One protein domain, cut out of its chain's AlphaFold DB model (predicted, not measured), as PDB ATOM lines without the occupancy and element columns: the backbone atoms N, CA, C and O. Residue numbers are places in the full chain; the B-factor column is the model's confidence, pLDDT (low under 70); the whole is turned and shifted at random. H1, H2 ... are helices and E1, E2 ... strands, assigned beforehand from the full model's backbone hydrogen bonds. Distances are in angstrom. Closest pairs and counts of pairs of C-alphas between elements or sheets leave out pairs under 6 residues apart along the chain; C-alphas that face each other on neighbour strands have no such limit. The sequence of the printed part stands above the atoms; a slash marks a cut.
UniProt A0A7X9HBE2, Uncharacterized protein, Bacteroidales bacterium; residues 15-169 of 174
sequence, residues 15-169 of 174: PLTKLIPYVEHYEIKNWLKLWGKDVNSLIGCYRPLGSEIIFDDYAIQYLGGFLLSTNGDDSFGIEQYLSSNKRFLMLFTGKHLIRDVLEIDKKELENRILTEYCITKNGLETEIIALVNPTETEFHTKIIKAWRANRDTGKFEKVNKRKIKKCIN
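What this domain is: This is residues 15 to 169 of the 174 residues of an uncharacterized protein of Bacteroidales bacterium (UniProt A0A7X9HBE2). Two twisted antiparallel sheets make the body, a curled one, E1 to E5, and a smaller one, E6 to E9, set on its back and only partly face to face with it, meeting it mainly through E9 against E5. Short H1 sits beside E5 at the open side of the curl, and residues 15 to 38, with no named element and with low confidence at residues 15 to 37, run away from that side and make much of the length. The printed part has 155 residues, of which 67, under half, are in named elements, in the order H1, E1 to E5, H2, E6 to E10; the class is mostly strand. Each sheet runs in chain order, E1 - E2 - E3 - E4 - E5 and E6 - E7 - E8 - E9, wholly antiparallel. The radius of gyration of the C-alphas is 17.3 A, compact, while the outline is elongated, with spans of 60 by 31 by 22 A.

How they stand to each other: Residues 15 to 38 hold no named element. H1, residues 39 to 42, is on the sheet formed by E1, residues 52 to 54, E2, residues 59 to 67, E3, residues 76 to 82, E4, residues 86 to 93, and E5, residues 97 to 105. Its height over the sheet is 5.8 A, it is over none of the strands, and its closest C-alphas to E5 are those of Asn 40 and Val 101, 6.5 A apart. This strongly twisted, curled sheet is a meander, each strand the antiparallel neighbour of the one before, and each successive pair is a hairpin. Within hydrogen-bond range across these neighbour pairs are, for instance, N 53 of E1 and O 60 of E2 at 2.9 A, N 63 of E2 and O 80 of E3 at 2.9 A, N 79 of E3 and O 90 of E4 at 3.0 A, and N 89 of E4 and O 102 of E5 at 2.9 A. E2 bends by 53 degrees at residue 63, and its pairing is staggered: residues 59 to 61 with E1, residues 61 to 67 with E3. H2, residues 106 to 109, only grazes this sheet. The second meander is E6, residues 113 to 115, E7, residues 128 to 132, E8, residues 143 to 150, and E9, residues 155 to 158. Among its N and O pairs within hydrogen-bond range are N 115 and O 130 at 2.9 A, N 129 and O 147 at 2.9 A, and N 148 and O 157 at 2.8 A. The two sheets form a sandwich, two sheets face to face, with their strands at 35 degrees; the closest C-alphas of E5 and E9, those of Asp 100 and Lys 155, are 5.4 A apart. E10, residues 166 to 168, pairs with no named strand, but its residues 167 to 168 pair antiparallel with residues 139 to 140. H1 and H2 are too short for an O i to N i+4 pair; in each, the one O i to N i+3 pair is within range.

Where its parts are: H1 begins at C-alpha 39, (269.870, 259.371, 245.245). The longer strands are E2 at 24.4 A, E5 at 24.1 A, E4 at 23.0 A, E3 at 20.7 A, E8 at 19.2 A and E7 at 12.3 A from first to last C-alpha. E5 ends at C-alpha 105, (281.231, 252.291, 248.410), and E10 ends at C-alpha 168, (296.694, 268.746, 248.543).

The domain as a whole: The C-alphas farthest apart, those of Pro 15 and Thr 137, are 61.3 A apart. The printed part has no cut. The link from E6 to E7, with 12 residues between them, is long. Mean pLDDT of the printed part is 87.9; residues 15 to 37 and residue 49 are under 70.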
ATOM      1  N   PRO A  15     241.294 263.617 250.940       63.16
ATOM      2  CA  PRO A  15     242.213 263.440 249.803       63.16
ATOM      3  C   PRO A  15     243.697 263.375 250.188       63.16
ATOM      4  O   PRO A  15     244.077 263.886 251.236       63.16
ATOM      5  N   LEU A  16     244.571 262.876 249.299       59.16
ATOM      6  CA  LEU A  16     246.033 262.884 249.518       59.16
ATOM      7  C   LEU A  16     246.575 264.301 249.800       59.16
ATOM      8  O   LEU A  16     247.397 264.495 250.694       59.16
ATOM      9  N   THR A  17     246.019 265.308 249.120       57.38
ATOM     10  CA  THR A  17     246.253 266.749 249.337       57.38
ATOM     11  C   THR A  17     245.766 267.284 250.693       57.38
ATOM     12  O   THR A  17     245.999 268.447 251.009       57.38
ATOM     13  N   LYS A  18     245.124 266.443 251.510       59.12
ATOM     14  CA  LYS A  18     244.773 266.664 252.920       59.12
ATOM     15  C   LYS A  18     245.326 265.562 253.861       59.12
ATOM     16  O   LYS A  18     245.011 265.569 255.045       59.12
ATOM     17  N   LEU A  19     246.127 264.619 253.349       62.50
ATOM     18  CA  LEU A  19     246.705 263.469 254.077       62.50
ATOM     19  C   LEU A  19     248.227 263.573 254.252       62.50
ATOM     20  O   LEU A  19     248.763 263.115 255.255       62.50
ATOM     21  N   ILE A  20     248.897 264.248 253.311       62.44
ATOM     22  CA  ILE A  20     250.238 264.835 253.469       62.44
ATOM     23  C   ILE A  20     250.527 265.367 254.895       62.44
ATOM     24  O   ILE A  20     251.559 264.970 255.431       62.44
ATOM     25  N   PRO A  21     249.661 266.192 255.533       50.25
ATOM     26  CA  PRO A  21     249.878 266.756 256.881       50.25
ATOM     27  C   PRO A  21     250.008 265.780 258.074       50.25
ATOM     28  O   PRO A  21     249.951 266.245 259.207       50.25
ATOM     29  N   TYR A  22     250.159 264.467 257.859       59.62
ATOM     30  CA  TYR A  22     250.312 263.461 258.930       59.62
ATOM     31  C   TYR A  22     251.415 262.418 258.655       59.62
ATOM     32  O   TYR A  22     251.586 261.463 259.411       59.62
ATOM     33  N   VAL A  23     252.174 262.587 257.569       62.09
ATOM     34  CA  VAL A  23     253.557 262.086 257.497       62.09
ATOM     35  C   VAL A  23     254.397 263.062 258.320       62.09
ATOM     36  O   VAL A  23     254.107 264.249 258.249       62.09
ATOM     37  N   GLU A  24     255.436 262.631 259.047       56.50
ATOM     38  CA  GLU A  24     256.316 263.535 259.823       56.50
ATOM     39  C   GLU A  24     257.773 263.009 259.919       56.50
ATOM     40  O   GLU A  24     258.049 261.853 259.607       56.50
ATOM     41  N   HIS A  25     258.710 263.875 260.340       59.22
ATOM     42  CA  HIS A  25     260.099 263.567 260.760       59.22
ATOM     43  C   HIS A  25     261.095 262.886 259.785       59.22
ATOM     44  O   HIS A  25     261.695 261.870 260.119       59.22
ATOM     45  N   TYR A  26     261.411 263.542 258.661       50.91
ATOM     46  CA  TYR A  26     262.817 263.796 258.266       50.91
ATOM     47  C   TYR A  26     262.904 264.932 257.235       50.91
ATOM     48  O   TYR A  26     262.364 264.804 256.147       50.91
ATOM     49  N   GLU A  27     263.376 266.115 257.619       55.59
ATOM     50  CA  GLU A  27     262.467 267.077 258.256       55.59
ATOM     51  C   GLU A  27     261.217 267.324 257.373       55.59
ATOM     52  O   GLU A  27     261.156 268.292 256.622       55.59
ATOM     53  N   ILE A  28     260.199 266.446 257.507       57.78
ATOM     54  CA  ILE A  28     258.972 266.333 256.649       57.78
ATOM     55  C   ILE A  28     259.580 266.072 255.238       57.78
ATOM     56  O   ILE A  28     259.838 267.019 254.519       57.78
ATOM     57  N   LYS A  29     259.862 264.791 254.893       54.34
ATOM     58  CA  LYS A  29     260.552 264.213 253.692       54.34
ATOM     59  C   LYS A  29     261.319 265.162 252.730       54.34
ATOM     60  O   LYS A  29     261.163 265.067 251.515       54.34
ATOM     61  N   ASN A  30     262.045 266.131 253.273       55.06
ATOM     62  CA  ASN A  30     262.371 267.484 252.779       55.06
ATOM     63  C   ASN A  30     261.828 267.956 251.378       55.06
ATOM     64  O   ASN A  30     262.597 268.159 250.435       55.06
ATOM     65  N   TRP A  31     260.545 268.296 251.137       45.03
ATOM     66  CA  TRP A  31     259.331 267.571 251.542       45.03
ATOM     67  C   TRP A  31     258.658 266.878 250.355       45.03
ATOM     68  O   TRP A  31     258.833 265.687 250.108       45.03
ATOM     69  N   LEU A  32     257.817 267.592 249.610       51.81
ATOM     70  CA  LEU A  32     256.845 266.958 248.710       51.81
ATOM     71  C   LEU A  32     257.442 266.537 247.357       51.81
ATOM     72  O   LEU A  32     256.751 266.459 246.346       51.81
ATOM     73  N   LYS A  33     258.740 266.222 247.380       46.53
ATOM     74  CA  LYS A  33     259.456 265.424 246.387       46.53
ATOM     75  C   LYS A  33     259.586 263.950 246.801       46.53
ATOM     76  O   LYS A  33     259.965 263.159 245.948       46.53
ATOM     77  N   LEU A  34     259.226 263.600 248.051       64.88
ATOM     78  CA  LEU A  34     258.882 262.247 248.532       64.88
ATOM     79  C   LEU A  34     259.780 261.148 247.932       64.88
ATOM     80  O   LEU A  34     259.281 260.238 247.272       64.88
ATOM     81  N   TRP A  35     261.101 261.301 248.066       67.06
ATOM     82  CA  TRP A  35     262.043 260.726 247.101       67.06
ATOM     83  C   TRP A  35     262.183 259.208 247.243       67.06
ATOM     84  O   TRP A  35     262.952 258.705 248.064       67.06
ATOM     85  N   GLY A  36     261.428 258.485 246.424       59.56
ATOM     86  CA  GLY A  36     261.527 257.038 246.339       59.56
ATOM     87  C   GLY A  36     262.743 256.548 245.551       59.56
ATOM     88  O   GLY A  36     263.453 257.321 244.902       59.56
ATOM     89  N   LYS A  37     262.955 255.231 245.600       69.19
ATOM     90  CA  LYS A  37     264.129 254.515 245.063       69.19
ATOM     91  C   LYS A  37     265.485 254.983 245.603       69.19
ATOM     92  O   LYS A  37     266.005 254.340 246.508       69.19
ATOM     93  N   ASP A  38     266.101 256.014 245.026       88.56
ATOM     94  CA  ASP A  38     267.511 256.324 245.293       88.56
ATOM     95  C   ASP A  38     267.935 257.771 244.972       88.56
ATOM     96  O   ASP A  38     267.181 258.581 244.423       88.56
ATOM     97  N   VAL A  39     269.190 258.068 245.329       91.69
ATOM     98  CA  VAL A  39     269.870 259.371 245.245       91.69
ATOM     99  C   VAL A  39     269.864 260.019 243.856       91.69
ATOM    100  O   VAL A  39     269.900 261.245 243.762       91.69
ATOM    101  N   ASN A  40     269.772 259.242 242.773       91.62
ATOM    102  CA  ASN A  40     269.736 259.785 241.414       91.62
ATOM    103  C   ASN A  40     268.430 260.562 241.157       91.62
ATOM    104  O   ASN A  40     268.406 261.463 240.321       91.62
ATOM    105  N   SER A  41     267.379 260.318 241.953       89.88
ATOM    106  CA  SER A  41     266.133 261.105 241.969       89.88
ATOM    107  C   SER A  41     266.322 262.569 242.405       89.88
ATOM    108  O   SER A  41     265.396 263.372 242.291       89.88
ATOM    109  N   LEU A  42     267.509 262.939 242.902       91.19
ATOM    110  CA  LEU A  42     267.873 264.323 243.215       91.19
ATOM    111  C   LEU A  42     268.427 265.091 241.999       91.19
ATOM    112  O   LEU A  42     268.520 266.317 242.049       91.19
ATOM    113  N   ILE A  43     268.784 264.418 240.900       92.56
ATOM    114  CA  ILE A  43     269.316 265.073 239.697       92.56
ATOM    115  C   ILE A  43     268.237 265.960 239.056       92.56
ATOM    116  O   ILE A  43     267.082 265.567 238.907       92.56
ATOM    117  N   GLY A  44     268.604 267.194 238.698       91.25
ATOM    118  CA  GLY A  44     267.663 268.207 238.213       91.25
ATOM    119  C   GLY A  44     266.826 268.866 239.317       91.25
ATOM    120  O   GLY A  44     266.050 269.778 239.029       91.25
ATOM    121  N   CYS A  45     266.993 268.471 240.583       89.25
ATOM    122  CA  CYS A  45     266.412 269.166 241.724       89.25
ATOM    123  C   CYS A  45     267.405 270.143 242.361       89.25
ATOM    124  O   CYS A  45     268.597 269.878 242.483       89.25
ATOM    125  N   TYR A  46     266.879 271.264 242.857       88.25
ATOM    126  CA  TYR A  46     267.560 272.025 243.900       88.25
ATOM    127  C   TYR A  46     267.751 271.160 245.151       88.25
ATOM    128  O   TYR A  46     266.849 270.386 245.500       88.25
ATOM    129  N   ARG A  47     268.912 271.322 245.795       82.69
ATOM    130  CA  ARG A  47     269.336 270.664 247.035       82.69
ATOM    131  C   ARG A  47     268.202 270.588 248.071       82.69
ATOM    132  O   ARG A  47     267.608 271.622 248.385       82.69
ATOM    133  N   PRO A  48     267.923 269.403 248.644       78.38
ATOM    134  CA  PRO A  48     267.066 269.287 249.817       78.38
ATOM    135  C   PRO A  48     267.605 270.109 250.998       78.38
ATOM    136  O   PRO A  48     268.800 270.078 251.299       78.38
ATOM    137  N   LEU A  49     266.714 270.831 251.677       68.81
ATOM    138  CA  LEU A  49     267.003 271.432 252.985       68.81
ATOM    139  C   LEU A  49     267.180 270.325 254.035       68.81
ATOM    140  O   LEU A  49     266.758 269.205 253.779       68.81
ATOM    141  N   GLY A  50     267.750 270.639 255.199       77.38
ATOM    142  CA  GLY A  50     267.931 269.668 256.285       77.38
ATOM    143  C   GLY A  50     269.350 269.117 256.411       77.38
ATOM    144  O   GLY A  50     270.218 269.371 255.570       77.38
ATOM    145  N   SER A  51     269.593 268.370 257.489       84.00
ATOM    146  CA  SER A  51     270.879 267.682 257.726       84.00
ATOM    147  C   SER A  51     270.909 266.237 257.208       84.00
ATOM    148  O   SER A  51     271.974 265.620 257.139       84.00
ATOM    149  N   GLU A  52     269.752 265.717 256.799       88.94
ATOM    150  CA  GLU A  52     269.530 264.331 256.395       88.94
ATOM    151  C   GLU A  52     268.540 264.263 255.216       88.94
ATOM    152  O   GLU A  52     267.699 265.142 255.046       88.94
ATOM    153  N   ILE A  53     268.646 263.236 254.374       89.94
ATOM    154  CA  ILE A  53     267.734 262.932 253.259       89.94
ATOM    155  C   ILE A  53     267.431 261.429 253.339       89.94
ATOM    156  O   ILE A  53     268.346 260.623 253.189       89.94
ATOM    157  N   ILE A  54     266.179 261.031 253.585       85.94
ATOM    158  CA  ILE A  54     265.783 259.614 253.719       85.94
ATOM    159  C   ILE A  54     264.886 259.145 252.557       85.94
ATOM    160  O   ILE A  54     263.757 259.603 252.367       85.94
ATOM    161  N   PHE A  55     265.403 258.196 251.782       87.38
ATOM    162  CA  PHE A  55     264.703 257.481 250.713       87.38
ATOM    163  C   PHE A  55     263.813 256.373 251.305       87.38
ATOM    164  O   PHE A  55     263.738 256.223 252.522       87.38
ATOM    165  N   ASP A  56     263.139 255.575 250.474       81.25
ATOM    166  CA  ASP A  56     262.280 254.485 250.973       81.25
ATOM    167  C   ASP A  56     263.059 253.446 251.812       81.25
ATOM    168  O   ASP A  56     262.561 252.996 252.843       81.25
ATOM    169  N   ASP A  57     264.292 253.111 251.402       83.75
ATOM    170  CA  ASP A  57     265.112 252.052 252.018       83.75
ATOM    171  C   ASP A  57     266.240 252.558 252.949       83.75
ATOM    172  O   ASP A  57     266.799 251.773 253.720       83.75
ATOM    173  N   TYR A  58     266.659 253.831 252.859       90.19
ATOM    174  CA  TYR A  58     267.867 254.316 253.551       90.19
ATOM    175  C   TYR A  58     267.940 255.837 253.747       90.19
ATOM    176  O   TYR A  58     267.411 256.613 252.957       90.19
ATOM    177  N   ALA A  59     268.692 256.258 254.767       90.44
ATOM    178  CA  ALA A  59     269.053 257.651 255.027       90.44
ATOM    179  C   ALA A  59     270.439 258.019 254.471       90.44
ATOM    180  O   ALA A  59     271.347 257.176 254.446       90.44
ATOM    181  N   ILE A  60     270.618 259.292 254.099       94.06
ATOM    182  CA  ILE A  60     271.929 259.921 253.919       94.06
ATOM    183  C   ILE A  60     272.075 261.201 254.749       94.06
ATOM    184  O   ILE A  60     271.243 262.099 254.670       94.06
ATOM    185  N   GLN A  61     273.165 261.305 255.507       95.25
ATOM    186  CA  GLN A  61     273.483 262.457 256.358       95.25
ATOM    187  C   GLN A  61     274.506 263.372 255.671       95.25
ATOM    188  O   GLN A  61     275.479 262.884 255.091       95.25
ATOM    189  N   TYR A  62     274.304 264.689 255.743       93.62
ATOM    190  CA  TYR A  62     275.223 265.703 255.216       93.62
ATOM    191  C   TYR A  62     276.533 265.773 256.019       93.62
ATOM    192  O   TYR A  62     276.531 265.657 257.243       93.62
ATOM    193  N   LEU A  63     277.654 265.999 255.327       92.75
ATOM    194  CA  LEU A  63     279.001 266.077 255.914       92.75
ATOM    195  C   LEU A  63     279.768 267.372 255.619       92.75
ATOM    196  O   LEU A  63     280.874 267.541 256.127       92.75
ATOM    197  N   GLY A  64     279.227 268.265 254.791       91.56
ATOM    198  CA  GLY A  64     279.946 269.433 254.280       91.56
ATOM    199  C   GLY A  64     280.094 269.411 252.759       91.56
ATOM    200  O   GLY A  64     279.501 268.587 252.062       91.56
ATOM    201  N   GLY A  65     280.903 270.327 252.237       91.25
ATOM    202  CA  GLY A  65     281.128 270.499 250.807       91.25
ATOM    203  C   GLY A  65     282.229 271.515 250.523       91.25
ATOM    204  O   GLY A  65     282.768 272.120 251.448       91.25
ATOM    205  N   PHE A  66     282.556 271.695 249.248       91.38
ATOM    206  CA  PHE A  66     283.550 272.661 248.772       91.38
ATOM    207  C   PHE A  66     283.141 273.243 247.413       91.38
ATOM    208  O   PHE A  66     282.374 272.634 246.665       91.38
ATOM    209  N   LEU A  67     283.646 274.434 247.091       92.69
ATOM    210  CA  LEU A  67     283.423 275.089 245.799       92.69
ATOM    211  C   LEU A  67     284.470 274.632 244.778       92.69
ATOM    212  O   LEU A  67     285.605 274.329 245.137       92.69
ATOM    213  N   LEU A  68     284.131 274.643 243.487       92.25
ATOM    214  CA  LEU A  68     285.086 274.333 242.410       92.25
ATOM    215  C   LEU A  68     285.959 275.545 242.021       92.25
ATOM    216  O   LEU A  68     286.565 275.568 240.948       92.25
ATOM    217  N   SER A  69     286.035 276.553 242.891       86.19
ATOM    218  CA  SER A  69     286.757 277.809 242.692       86.19
ATOM    219  C   SER A  69     287.443 278.255 243.980       86.19
ATOM    220  O   SER A  69     286.820 278.328 245.037       86.19
ATOM    221  N   THR A  70     288.719 278.628 243.882       82.56
ATOM    222  CA  THR A  70     289.493 279.237 244.978       82.56
ATOM    223  C   THR A  70     289.105 280.689 245.256       82.56
ATOM    224  O   THR A  70     289.530 281.255 246.257       82.56
ATOM    225  N   ASN A  71     288.320 281.308 244.369       86.25
ATOM    226  CA  ASN A  71     288.074 282.752 244.367       86.25
ATOM    227  C   ASN A  71     286.720 283.130 245.001       86.25
ATOM    228  O   ASN A  71     286.281 284.267 244.859       86.25
ATOM    229  N   GLY A  72     286.043 282.180 245.658       80.00
ATOM    230  CA  GLY A  72     284.732 282.392 246.286       80.00
ATOM    231  C   GLY A  72     283.532 282.373 245.329       80.00
ATOM    232  O   GLY A  72     282.431 282.700 245.754       80.00
ATOM    233  N   ASP A  73     283.725 281.988 244.063       87.44
ATOM    234  CA  ASP A  73     282.630 281.761 243.110       87.44
ATOM    235  C   ASP A  73     281.819 280.515 243.510       87.44
ATOM    236  O   ASP A  73     282.318 279.389 243.439       87.44
ATOM    237  N   ASP A  74     280.573 280.735 243.936       88.31
ATOM    238  CA  ASP A  74     279.623 279.713 244.382       88.31
ATOM    239  C   ASP A  74     278.805 279.092 243.235       88.31
ATOM    240  O   ASP A  74     278.024 278.163 243.459       88.31
ATOM    241  N   SER A  75     279.037 279.518 241.986       91.75
ATOM    242  CA  SER A  75     278.340 279.006 240.797       91.75
ATOM    243  C   SER A  75     278.500 277.499 240.588       91.75
ATOM    244  O   SER A  75     277.684 276.907 239.880       91.75
ATOM    245  N   PHE A  76     279.526 276.871 241.172       94.38
ATOM    246  CA  PHE A  76     279.768 275.430 241.110       94.38
ATOM    247  C   PHE A  76     280.398 274.905 242.402       94.38
ATOM    248  O   PHE A  76     281.404 275.434 242.879       94.38
ATOM    249  N   GLY A  77     279.886 273.785 242.907       94.94
ATOM    250  CA  GLY A  77     280.454 273.113 244.070       94.94
ATOM    251  C   GLY A  77     280.024 271.658 244.197       94.94
ATOM    252  O   GLY A  77     279.267 271.128 243.380       94.94
ATOM    253  N   ILE A  78     280.545 271.009 245.235       95.56
ATOM    254  CA  ILE A  78     280.261 269.621 245.582       95.56
ATOM    255  C   ILE A  78     279.819 269.544 247.034       95.56
ATOM    256  O   ILE A  78     280.522 270.006 247.930       95.56
ATOM    257  N   GLU A  79     278.690 268.886 247.270       94.50
ATOM    258  CA  GLU A  79     278.215 268.535 248.609       94.50
ATOM    259  C   GLU A  79     278.399 267.043 248.873       94.50
ATOM    260  O   GLU A  79     278.292 266.214 247.967       94.50
ATOM    261  N   GLN A  80     278.704 266.694 250.121       95.25
ATOM    262  CA  GLN A  80     279.065 265.342 250.521       95.25
ATOM    263  C   GLN A  80     278.067 264.783 251.532       95.25
ATOM    264  O   GLN A  80     277.744 265.429 252.528       95.25
ATOM    265  N   TYR A  81     277.623 263.552 251.288       95.81
ATOM    266  CA  TYR A  81     276.643 262.850 252.115       95.81
ATOM    267  C   TYR A  81     277.087 261.399 252.384       95.81
ATOM    268  O   TYR A  81     277.795 260.803 251.567       95.81
ATOM    269  N   LEU A  82     276.689 260.805 253.512       95.88
ATOM    270  CA  LEU A  82     277.017 259.418 253.892       95.88
ATOM    271  C   LEU A  82     275.759 258.576 254.112       95.88
ATOM    272  O   LEU A  82     274.820 259.064 254.722       95.88
ATOM    273  N   SER A  83     275.778 257.299 253.727       95.19
ATOM    274  CA  SER A  83     274.888 256.268 254.284       95.19
ATOM    275  C   SER A  83     275.677 255.310 255.193       95.19
ATOM    276  O   SER A  83     276.887 255.451 255.414       95.19
ATOM    277  N   SER A  84     275.010 254.264 255.687       93.62
ATOM    278  CA  SER A  84     275.659 253.142 256.374       93.62
ATOM    279  C   SER A  84     276.825 252.536 255.570       93.62
ATOM    280  O   SER A  84     277.863 252.218 256.161       93.62
ATOM    281  N   ASN A  85     276.680 252.430 254.240       95.31
ATOM    282  CA  ASN A  85     277.546 251.669 253.334       95.31
ATOM    283  C   ASN A  85     278.162 252.458 252.157       95.31
ATOM    284  O   ASN A  85     279.041 251.909 251.493       95.31
ATOM    285  N   LYS A  86     277.767 253.713 251.905       97.00
ATOM    286  CA  LYS A  86     278.238 254.543 250.777       97.00
ATOM    287  C   LYS A  86     278.568 255.980 251.192       97.00
ATOM    288  O   LYS A  86     278.073 256.494 252.194       97.00
ATOM    289  N   ARG A  87     279.398 256.634 250.383       96.75
ATOM    290  CA  ARG A  87     279.654 258.080 250.349       96.75
ATOM    291  C   ARG A  87     279.148 258.601 249.008       96.75
ATOM    292  O   ARG A  87     279.400 257.987 247.973       96.75
ATOM    293  N   PHE A  88     278.454 259.726 249.038       97.06
ATOM    294  CA  PHE A  88     277.888 260.390 247.872       97.06
ATOM    295  C   PHE A  88     278.537 261.763 247.725       97.06
ATOM    296  O   PHE A  88     278.710 262.470 248.722       97.06
ATOM    297  N   LEU A  89     278.877 262.138 246.494       97.31
ATOM    298  CA  LEU A  89     279.250 263.502 246.129       97.31
ATOM    299  C   LEU A  89     278.217 264.024 245.128       97.31
ATOM    300  O   LEU A  89     278.010 263.408 244.084       97.31
ATOM    301  N   MET A  90     277.558 265.134 245.446       96.25
ATOM    302  CA  MET A  90     276.549 265.772 244.598       96.25
ATOM    303  C   MET A  90     277.154 267.009 243.944       96.25
ATOM    304  O   MET A  90     277.542 267.940 244.650       96.25
ATOM    305  N   LEU A  91     277.234 267.031 242.613       97.00
ATOM    306  CA  LEU A  91     277.680 268.203 241.857       97.00
ATOM    307  C   LEU A  91     276.508 269.171 241.698       97.00
ATOM    308  O   LEU A  91     275.481 268.804 241.122       97.00
ATOM    309  N   PHE A  92     276.667 270.404 242.178       95.56
ATOM    310  CA  PHE A  92     275.650 271.448 242.081       95.56
ATOM    311  C   PHE A  92     276.106 272.655 241.253       95.56
ATOM    312  O   PHE A  92     277.299 272.930 241.119       95.56
ATOM    313  N   THR A  93     275.132 273.395 240.713       93.38
ATOM    314  CA  THR A  93     275.354 274.646 239.965       93.38
ATOM    315  C   THR A  93     274.441 275.772 240.440       93.38
ATOM    316  O   THR A  93     273.253 275.529 240.679       93.38
ATOM    317  N   GLY A  94     274.947 277.003 240.473       85.44
ATOM    318  CA  GLY A  94     274.209 278.201 240.871       85.44
ATOM    319  C   GLY A  94     273.594 278.040 242.259       85.44
ATOM    320  O   GLY A  94     274.275 277.673 243.206       85.44
ATOM    321  N   LYS A  95     272.273 278.235 242.370       80.44
ATOM    322  CA  LYS A  95     271.497 278.102 243.622       80.44
ATOM    323  C   LYS A  95     271.333 276.642 244.095       80.44
ATOM    324  O   LYS A  95     270.217 276.201 244.348       80.44
ATOM    325  N   HIS A  96     272.422 275.881 244.168       86.88
ATOM    326  CA  HIS A  96     272.476 274.459 244.523       86.88
ATOM    327  C   HIS A  96     271.557 273.549 243.673       86.88
ATOM    328  O   HIS A  96     270.895 272.654 244.197       86.88
ATOM    329  N   LEU A  97     271.493 273.760 242.350       93.25
ATOM    330  CA  LEU A  97     270.822 272.835 241.422       93.25
ATOM    331  C   LEU A  97     271.716 271.617 241.157       93.25
ATOM    332  O   LEU A  97     272.757 271.766 240.515       93.25
ATOM    333  N   ILE A  98     271.311 270.433 241.620       94.50
ATOM    334  CA  ILE A  98     272.065 269.181 241.469       94.50
ATOM    335  C   ILE A  98     272.042 268.734 240.000       94.50
ATOM    336  O   ILE A  98     270.986 268.696 239.361       94.50
ATOM    337  N   ARG A  99     273.214 268.388 239.458       97.06
ATOM    338  CA  ARG A  99     273.402 267.956 238.059       97.06
ATOM    339  C   ARG A  99     273.784 266.494 237.908       97.06
ATOM    340  O   ARG A  99     273.363 265.872 236.940       97.06
ATOM    341  N   ASP A 100     274.564 265.974 238.847       97.69
ATOM    342  CA  ASP A 100     275.077 264.607 238.814       97.69
ATOM    343  C   ASP A 100     275.439 264.140 240.230       97.69
ATOM    344  O   ASP A 100     275.682 264.962 241.125       97.69
ATOM    345  N   VAL A 101     275.485 262.823 240.433       96.88
ATOM    346  CA  VAL A 101     275.817 262.193 241.716       96.88
ATOM    347  C   VAL A 101     276.872 261.111 241.505       96.88
ATOM    348  O   VAL A 101     276.694 260.180 240.726       96.88
ATOM    349  N   LEU A 102     277.969 261.205 242.253       97.75
ATOM    350  CA  LEU A 102     279.002 260.180 242.309       97.75
ATOM    351  C   LEU A 102     278.847 259.345 243.583       97.75
ATOM    352  O   LEU A 102     279.054 259.834 244.695       97.75
ATOM    353  N   GLU A 103     278.528 258.067 243.401       97.12
ATOM    354  CA  GLU A 103     278.498 257.062 244.463       97.12
ATOM    355  C   GLU A 103     279.868 256.389 244.645       97.12
ATOM    356  O   GLU A 103     280.525 256.006 243.672       97.12
ATOM    357  N   ILE A 104     280.287 256.201 245.899       97.19
ATOM    358  CA  ILE A 104     281.502 255.471 246.278       97.19
ATOM    359  C   ILE A 104     281.167 254.541 247.450       97.19
ATOM    360  O   ILE A 104     280.707 254.999 248.498       97.19
ATOM    361  N   ASP A 105     281.418 253.239 247.307       97.06
ATOM    362  CA  ASP A 105     281.231 252.291 248.410       97.06
ATOM    363  C   ASP A 105     282.197 252.602 249.559       97.06
ATOM    364  O   ASP A 105     283.393 252.813 249.359       97.06
ATOM    365  N   LYS A 106     281.707 252.565 250.798       94.88
ATOM    366  CA  LYS A 106     282.487 252.870 252.009       94.88
ATOM    367  C   LYS A 106     283.691 251.937 252.191       94.88
ATOM    368  O   LYS A 106     284.703 252.362 252.735       94.88
ATOM    369  N   LYS A 107     283.621 250.719 251.640       95.81
ATOM    370  CA  LYS A 107     284.747 249.772 251.550       95.81
ATOM    371  C   LYS A 107     285.911 250.295 250.701       95.81
ATOM    372  O   LYS A 107     287.065 249.966 250.950       95.81
ATOM    373  N   GLU A 108     285.647 251.143 249.707       96.06
ATOM    374  CA  GLU A 108     286.712 251.795 248.939       96.06
ATOM    375  C   GLU A 108     287.441 252.884 249.728       96.06
ATOM    376  O   GLU A 108     288.559 253.231 249.343       96.06
ATOM    377  N   LEU A 109     286.839 253.385 250.811       94.31
ATOM    378  CA  LEU A 109     287.398 254.394 251.715       94.31
ATOM    379  C   LEU A 109     288.177 253.775 252.891       94.31
ATOM    380  O   LEU A 109     288.766 254.502 253.686       94.31
ATOM    381  N   GLU A 110     288.220 252.445 253.016       94.00
ATOM    382  CA  GLU A 110     289.004 251.774 254.057       94.00
ATOM    383  C   GLU A 110     290.495 252.133 253.922       94.00
ATOM    384  O   GLU A 110     291.135 251.861 252.902       94.00
ATOM    385  N   ASN A 111     291.041 252.776 254.961       93.19
ATOM    386  CA  ASN A 111     292.406 253.319 255.018       93.19
ATOM    387  C   ASN A 111     292.744 254.319 253.888       93.19
ATOM    388  O   ASN A 111     293.899 254.429 253.465       93.19
ATOM    389  N   ARG A 112     291.737 255.038 253.378       96.19
ATOM    390  CA  ARG A 112     291.838 256.006 252.274       96.19
ATOM    391  C   ARG A 112     290.992 257.243 252.547       96.19
ATOM    392  O   ARG A 112     290.051 257.206 253.332       96.19
ATOM    393  N   ILE A 113     291.302 258.328 251.849       94.50
ATOM    394  CA  ILE A 113     290.564 259.592 251.944       94.50
ATOM    395  C   ILE A 113     290.225 260.138 250.558       94.50
ATOM    396  O   ILE A 113     290.882 259.816 249.564       94.50
ATOM    397  N   LEU A 114     289.175 260.955 250.509       94.88
ATOM    398  CA  LEU A 114     288.879 261.821 249.373       94.88
ATOM    399  C   LEU A 114     289.611 263.153 249.571       94.88
ATOM    400  O   LEU A 114     289.717 263.627 250.699       94.88
ATOM    401  N   THR A 115     290.129 263.713 248.483       94.00
ATOM    402  CA  THR A 115     290.893 264.968 248.447       94.00
ATOM    403  C   THR A 115     290.633 265.681 247.122       94.00
ATOM    404  O   THR A 115     290.549 265.056 246.061       94.00
ATOM    405  N   GLU A 116     290.464 266.989 247.205       91.25
ATOM    406  CA  GLU A 116     290.250 267.929 246.116       91.25
ATOM    407  C   GLU A 116     291.567 268.619 245.679       91.25
ATOM    408  O   GLU A 116     292.670 268.204 246.052       91.25
ATOM    409  N   TYR A 117     291.468 269.658 244.840       89.81
ATOM    410  CA  TYR A 117     292.587 270.525 244.429       89.81
ATOM    411  C   TYR A 117     293.845 269.762 243.955       89.81
ATOM    412  O   TYR A 117     294.965 269.950 244.442       89.81
ATOM    413  N   CYS A 118     293.674 268.878 242.971       95.38
ATOM    414  CA  CYS A 118     294.766 268.064 242.441       95.38
ATOM    415  C   CYS A 118     295.615 268.795 241.385       95.38
ATOM    416  O   CYS A 118     295.111 269.489 240.506       95.38
ATOM    417  N   ILE A 119     296.930 268.577 241.414       96.44
ATOM    418  CA  ILE A 119     297.905 269.151 240.479       96.44
ATOM    419  C   ILE A 119     298.191 268.164 239.342       96.44
ATOM    420  O   ILE A 119     298.554 267.004 239.569       96.44
ATOM    421  N   THR A 120     298.081 268.632 238.098       96.69
ATOM    422  CA  THR A 120     298.257 267.829 236.875       96.69
ATOM    423  C   THR A 120     299.476 268.304 236.061       96.69
ATOM    424  O   THR A 120     300.448 268.849 236.596       96.69
ATOM    425  N   LYS A 121     299.473 268.087 234.738       95.44
ATOM    426  CA  LYS A 121     300.385 268.781 233.815       95.44
ATOM    427  C   LYS A 121     299.972 270.234 233.511       95.44
ATOM    428  O   LYS A 121     300.815 270.971 233.022       95.44
ATOM    429  N   ASN A 122     298.722 270.619 233.783       94.12
ATOM    430  CA  ASN A 122     298.151 271.922 233.416       94.12
ATOM    431  C   ASN A 122     298.269 272.977 234.534       94.12
ATOM    432  O   ASN A 122     297.992 274.145 234.294       94.12
ATOM    433  N   GLY A 123     298.654 272.568 235.748       94.69
ATOM    434  CA  GLY A 123     298.629 273.404 236.951       94.69
ATOM    435  C   GLY A 123     297.799 272.750 238.055       94.69
ATOM    436  O   GLY A 123     297.730 271.519 238.122       94.69
ATOM    437  N   LEU A 124     297.197 273.575 238.911       93.62
ATOM    438  CA  LEU A 124     296.201 273.171 239.903       93.62
ATOM    439  C   LEU A 124     294.826 273.050 239.228       93.62
ATOM    440  O   LEU A 124     294.390 273.989 238.568       93.62
ATOM    441  N   GLU A 125     294.139 271.920 239.390       94.69
ATOM    442  CA  GLU A 125     292.786 271.699 238.868       94.69
ATOM    443  C   GLU A 125     291.802 271.503 240.033       94.69
ATOM    444  O   GLU A 125     291.784 270.460 240.687       94.69
ATOM    445  N   THR A 126     290.976 272.522 240.286       93.69
ATOM    446  CA  THR A 126     289.974 272.562 241.371       93.69
ATOM    447  C   THR A 126     288.828 271.569 241.180       93.69
ATOM    448  O   THR A 126     288.226 271.115 242.146       93.69
ATOM    449  N   GLU A 127     288.548 271.199 239.933       95.31
ATOM    450  CA  GLU A 127     287.475 270.279 239.545       95.31
ATOM    451  C   GLU A 127     287.795 268.803 239.822       95.31
ATOM    452  O   GLU A 127     286.908 267.958 239.693       95.31
ATOM    453  N   ILE A 128     289.052 268.455 240.128       96.50
ATOM    454  CA  ILE A 128     289.466 267.061 240.319       96.50
ATOM    455  C   ILE A 128     289.320 266.647 241.783       96.50
ATOM    456  O   ILE A 128     289.929 267.231 242.674       96.50
ATOM    457  N   ILE A 129     288.594 265.547 241.980       96.81
ATOM    458  CA  ILE A 129     288.449 264.824 243.241       96.81
ATOM    459  C   ILE A 129     289.168 263.485 243.097       96.81
ATOM    460  O   ILE A 129     288.894 262.713 242.172       96.81
ATOM    461  N   ALA A 130     290.084 263.183 244.010       97.38
ATOM    462  CA  ALA A 130     290.839 261.940 244.038       97.38
ATOM    463  C   ALA A 130     290.539 261.124 245.298       97.38
ATOM    464  O   ALA A 130     290.443 261.649 246.401       97.38
ATOM    465  N   LEU A 131     290.458 259.805 245.123       97.81
ATOM    466  CA  LEU A 131     290.579 258.833 246.205       97.81
ATOM    467  C   LEU A 131     292.058 258.471 246.334       97.81
ATOM    468  O   LEU A 131     292.658 257.989 245.366       97.81
ATOM    469  N   VAL A 132     292.645 258.680 247.507       97.31
ATOM    470  CA  VAL A 132     294.082 258.492 247.763       97.31
ATOM    471  C   VAL A 132     294.318 257.653 249.015       97.31
ATOM    472  O   VAL A 132     293.488 257.622 249.924       97.31
ATOM    473  N   ASN A 133     295.485 257.013 249.096       96.19
ATOM    474  CA  ASN A 133     296.015 256.630 250.404       96.19
ATOM    475  C   ASN A 133     296.549 257.906 251.094       96.19
ATOM    476  O   ASN A 133     297.290 258.647 250.435       96.19
ATOM    477  N   PRO A 134     296.216 258.164 252.374       93.75
ATOM    478  CA  PRO A 134     296.717 259.323 253.109       93.75
ATOM    479  C   PRO A 134     298.243 259.279 253.278       93.75
ATOM    480  O   PRO A 134     298.885 258.232 253.138       93.75
ATOM    481  N   THR A 135     298.823 260.440 253.569       93.50
ATOM    482  CA  THR A 135     300.264 260.657 253.765       93.50
ATOM    483  C   THR A 135     300.477 261.775 254.777       93.50
ATOM    484  O   THR A 135     299.688 262.710 254.808       93.50
ATOM    485  N   GLU A 136     301.578 261.738 255.522       92.69
ATOM    486  CA  GLU A 136     301.967 262.795 256.477       92.69
ATOM    487  C   GLU A 136     302.612 264.019 255.791       92.69
ATOM    488  O   GLU A 136     302.890 265.027 256.427       92.69
ATOM    489  N   THR A 137     302.843 263.953 254.478       94.62
ATOM    490  CA  THR A 137     303.370 265.049 253.650       94.62
ATOM    491  C   THR A 137     302.282 266.011 253.170       94.62
ATOM    492  O   THR A 137     301.147 265.589 252.952       94.62
ATOM    493  N   GLU A 138     302.671 267.258 252.869       94.19
ATOM    494  CA  GLU A 138     301.868 268.346 252.257       94.19
ATOM    495  C   GLU A 138     301.021 267.923 251.042       94.19
ATOM    496  O   GLU A 138     299.993 268.526 250.738       94.19
ATOM    497  N   PHE A 139     301.425 266.857 250.344       96.50
ATOM    498  CA  PHE A 139     300.683 266.320 249.212       96.50
ATOM    499  C   PHE A 139     300.533 264.803 249.253       96.50
ATOM    500  O   PHE A 139     301.487 264.073 249.540       96.50
ATOM    501  N   HIS A 140     299.364 264.337 248.820       96.69
ATOM    502  CA  HIS A 140     299.072 262.938 248.542       96.69
ATOM    503  C   HIS A 140     299.490 262.576 247.110       96.69
ATOM    504  O   HIS A 140     299.020 263.170 246.140       96.69
ATOM    505  N   THR A 141     300.356 261.572 246.959       95.62
ATOM    506  CA  THR A 141     300.868 261.104 245.650       95.62
ATOM    507  C   THR A 141     300.318 259.737 245.228       95.62
ATOM    508  O   THR A 141     300.320 259.392 244.046       95.62
ATOM    509  N   LYS A 142     299.807 258.938 246.173       96.25
ATOM    510  CA  LYS A 142     299.310 257.570 245.942       96.25
ATOM    511  C   LYS A 142     297.840 257.572 245.496       96.25
ATOM    512  O   LYS A 142     296.949 257.180 246.248       96.25
ATOM    513  N   ILE A 143     297.595 258.012 244.261       97.25
ATOM    514  CA  ILE A 143     296.243 258.119 243.686       97.25
ATOM    515  C   ILE A 143     295.647 256.730 243.372       97.25
ATOM    516  O   ILE A 143     296.220 255.925 242.623       97.25
ATOM    517  N   ILE A 144     294.456 256.445 243.901       97.38
ATOM    518  CA  ILE A 144     293.736 255.169 243.752       97.38
ATOM    519  C   ILE A 144     292.695 255.252 242.631       97.38
ATOM    520  O   ILE A 144     292.783 254.468 241.681       97.38
ATOM    521  N   LYS A 145     291.792 256.235 242.699       97.56
ATOM    522  CA  LYS A 145     290.802 256.619 241.673       97.56
ATOM    523  C   LYS A 145     290.728 258.148 241.600       97.56
ATOM    524  O   LYS A 145     291.165 258.815 242.532       97.56
ATOM    525  N   ALA A 146     290.193 258.697 240.512       97.75
ATOM    526  CA  ALA A 146     289.916 260.125 240.408       97.75
ATOM    527  C   ALA A 146     288.781 260.421 239.421       97.75
ATOM    528  O   ALA A 146     288.562 259.677 238.459       97.75
ATOM    529  N   TRP A 147     288.106 261.539 239.652       98.19
ATOM    530  CA  TRP A 147     287.008 262.064 238.854       98.19
ATOM    531  C   TRP A 147     287.189 263.572 238.682       98.19
ATOM    532  O   TRP A 147     287.823 264.216 239.516       98.19
ATOM    533  N   ARG A 148     286.631 264.133 237.613       97.19
ATOM    534  CA  ARG A 148     286.484 265.575 237.419       97.19
ATOM    535  C   ARG A 148     285.005 265.917 237.502       97.19
ATOM    536  O   ARG A 148     284.223 265.322 236.769       97.19
ATOM    537  N   ALA A 149     284.640 266.878 238.339       97.12
ATOM    538  CA  ALA A 149     283.348 267.544 238.269       97.12
ATOM    539  C   ALA A 149     283.395 268.591 237.146       97.12
ATOM    540  O   ALA A 149     283.782 269.739 237.355       97.12
ATOM    541  N   ASN A 150     283.091 268.152 235.927       95.56
ATOM    542  CA  ASN A 150     283.196 268.973 234.730       95.56
ATOM    543  C   ASN A 150     282.061 270.012 234.719       95.56
ATOM    544  O   ASN A 150     280.880 269.659 234.727       95.56
ATOM    545  N   ARG A 151     282.432 271.298 234.711       93.38
ATOM    546  CA  ARG A 151     281.493 272.430 234.765       93.38
ATOM    547  C   ARG A 151     280.731 272.649 233.454       93.38
ATOM    548  O   ARG A 151     279.583 273.082 233.507       93.38
ATOM    549  N   ASP A 152     281.321 272.286 232.316       92.62
ATOM    550  CA  ASP A 152     280.709 272.424 230.988       92.62
ATOM    551  C   ASP A 152     279.637 271.349 230.745       92.62
ATOM    552  O   ASP A 152     278.569 271.628 230.198       92.62
ATOM    553  N   THR A 153     279.908 270.104 231.158       94.62
ATOM    554  CA  THR A 153     278.982 268.968 230.982       94.62
ATOM    555  C   THR A 153     278.049 268.759 232.175       94.62
ATOM    556  O   THR A 153     277.025 268.086 232.040       94.62
ATOM    557  N   GLY A 154     278.387 269.332 233.335       94.44
ATOM    558  CA  GLY A 154     277.667 269.173 234.596       94.44
ATOM    559  C   GLY A 154     277.787 267.773 235.204       94.44
ATOM    560  O   GLY A 154     276.846 267.347 235.869       94.44
ATOM    561  N   LYS A 155     278.881 267.036 234.947       97.06
ATOM    562  CA  LYS A 155     279.010 265.601 235.287       97.06
ATOM    563  C   LYS A 155     280.335 265.201 235.934       97.06
ATOM    564  O   LYS A 155     281.358 265.863 235.761       97.06
ATOM    565  N   PHE A 156     280.325 264.060 236.625       98.12
ATOM    566  CA  PHE A 156     281.502 263.389 237.177       98.12
ATOM    567  C   PHE A 156     282.178 262.474 236.144       98.12
ATOM    568  O   PHE A 156     281.828 261.309 235.949       98.12
ATOM    569  N   GLU A 157     283.225 262.982 235.505       97.88
ATOM    570  CA  GLU A 157     283.972 262.279 234.461       97.88
ATOM    571  C   GLU A 157     285.178 261.528 235.048       97.88
ATOM    572  O   GLU A 157     285.993 262.100 235.770       97.88
ATOM    573  N   LYS A 158     285.332 260.231 234.744       97.25
ATOM    574  CA  LYS A 158     286.445 259.412 235.268       97.25
ATOM    575  C   LYS A 158     287.793 259.898 234.723       97.25
ATOM    576  O   LYS A 158     288.065 259.794 233.526       97.25
ATOM    577  N   VAL A 159     288.685 260.342 235.607       96.38
ATOM    578  CA  VAL A 159     290.027 260.817 235.243       96.38
ATOM    579  C   VAL A 159     291.025 259.664 235.303       96.38
ATOM    580  O   VAL A 159     291.121 258.938 236.294       96.38
ATOM    581  N   ASN A 160     291.843 259.505 234.256       96.81
ATOM    582  CA  ASN A 160     292.990 258.600 234.321       96.81
ATOM    583  C   ASN A 160     293.999 259.140 235.343       96.81
ATOM    584  O   ASN A 160     294.719 260.098 235.063       96.81
ATOM    585  N   LYS A 161     294.079 258.479 236.500       95.25
ATOM    586  CA  LYS A 161     294.930 258.861 237.631       95.25
ATOM    587  C   LYS A 161     296.411 259.078 237.305       95.25
ATOM    588  O   LYS A 161     297.053 259.859 237.990       95.25
ATOM    589  N   ARG A 162     296.946 258.483 236.227       95.62
ATOM    590  CA  ARG A 162     298.321 258.748 235.750       95.62
ATOM    591  C   ARG A 162     298.529 260.182 235.224       95.62
ATOM    592  O   ARG A 162     299.666 260.571 234.986       95.62
ATOM    593  N   LYS A 163     297.457 260.960 235.012       96.31
ATOM    594  CA  LYS A 163     297.507 262.388 234.640       96.31
ATOM    595  C   LYS A 163     297.614 263.329 235.853       96.31
ATOM    596  O   LYS A 163     297.909 264.509 235.669       96.31
ATOM    597  N   ILE A 164     297.375 262.822 237.064       97.25
ATOM    598  CA  ILE A 164     297.470 263.567 238.325       97.25
ATOM    599  C   ILE A 164     298.856 263.309 238.918       97.25
ATOM    600  O   ILE A 164     299.279 262.160 239.020       97.25
ATOM    601  N   LYS A 165     299.570 264.374 239.291       96.75
ATOM    602  CA  LYS A 165     300.901 264.282 239.909       96.75
ATOM    603  C   LYS A 165     300.798 264.114 241.424       96.75
ATOM    604  O   LYS A 165     301.508 263.295 241.997       96.75
ATOM    605  N   LYS A 166     299.947 264.929 242.057       96.62
ATOM    606  CA  LYS A 166     299.729 264.992 243.510       96.62
ATOM    607  C   LYS A 166     298.442 265.772 243.828       96.62
ATOM    608  O   LYS A 166     298.049 266.593 243.005       96.62
ATOM    609  N   CYS A 167     297.824 265.559 244.986       96.25
ATOM    610  CA  CYS A 167     296.698 266.364 245.503       96.25
ATOM    611  C   CYS A 167     297.048 266.953 246.877       96.25
ATOM    612  O   CYS A 167     297.985 266.464 247.512       96.25
ATOM    613  N   ILE A 168     296.365 268.016 247.306       93.75
ATOM    614  CA  ILE A 168     296.694 268.746 248.543       93.75
ATOM    615  C   ILE A 168     296.279 267.940 249.782       93.75
ATOM    616  O   ILE A 168     295.176 267.400 249.844       93.75
ATOM    617  N   ASN A 169     297.164 267.869 250.780       93.94
ATOM    618  CA  ASN A 169     296.837 267.323 252.092       93.94
ATOM    619  C   ASN A 169     296.289 268.423 253.006       93.94
ATOM    620  O   ASN A 169     297.046 269.188 253.599       93.94
TER     621      ASN A 169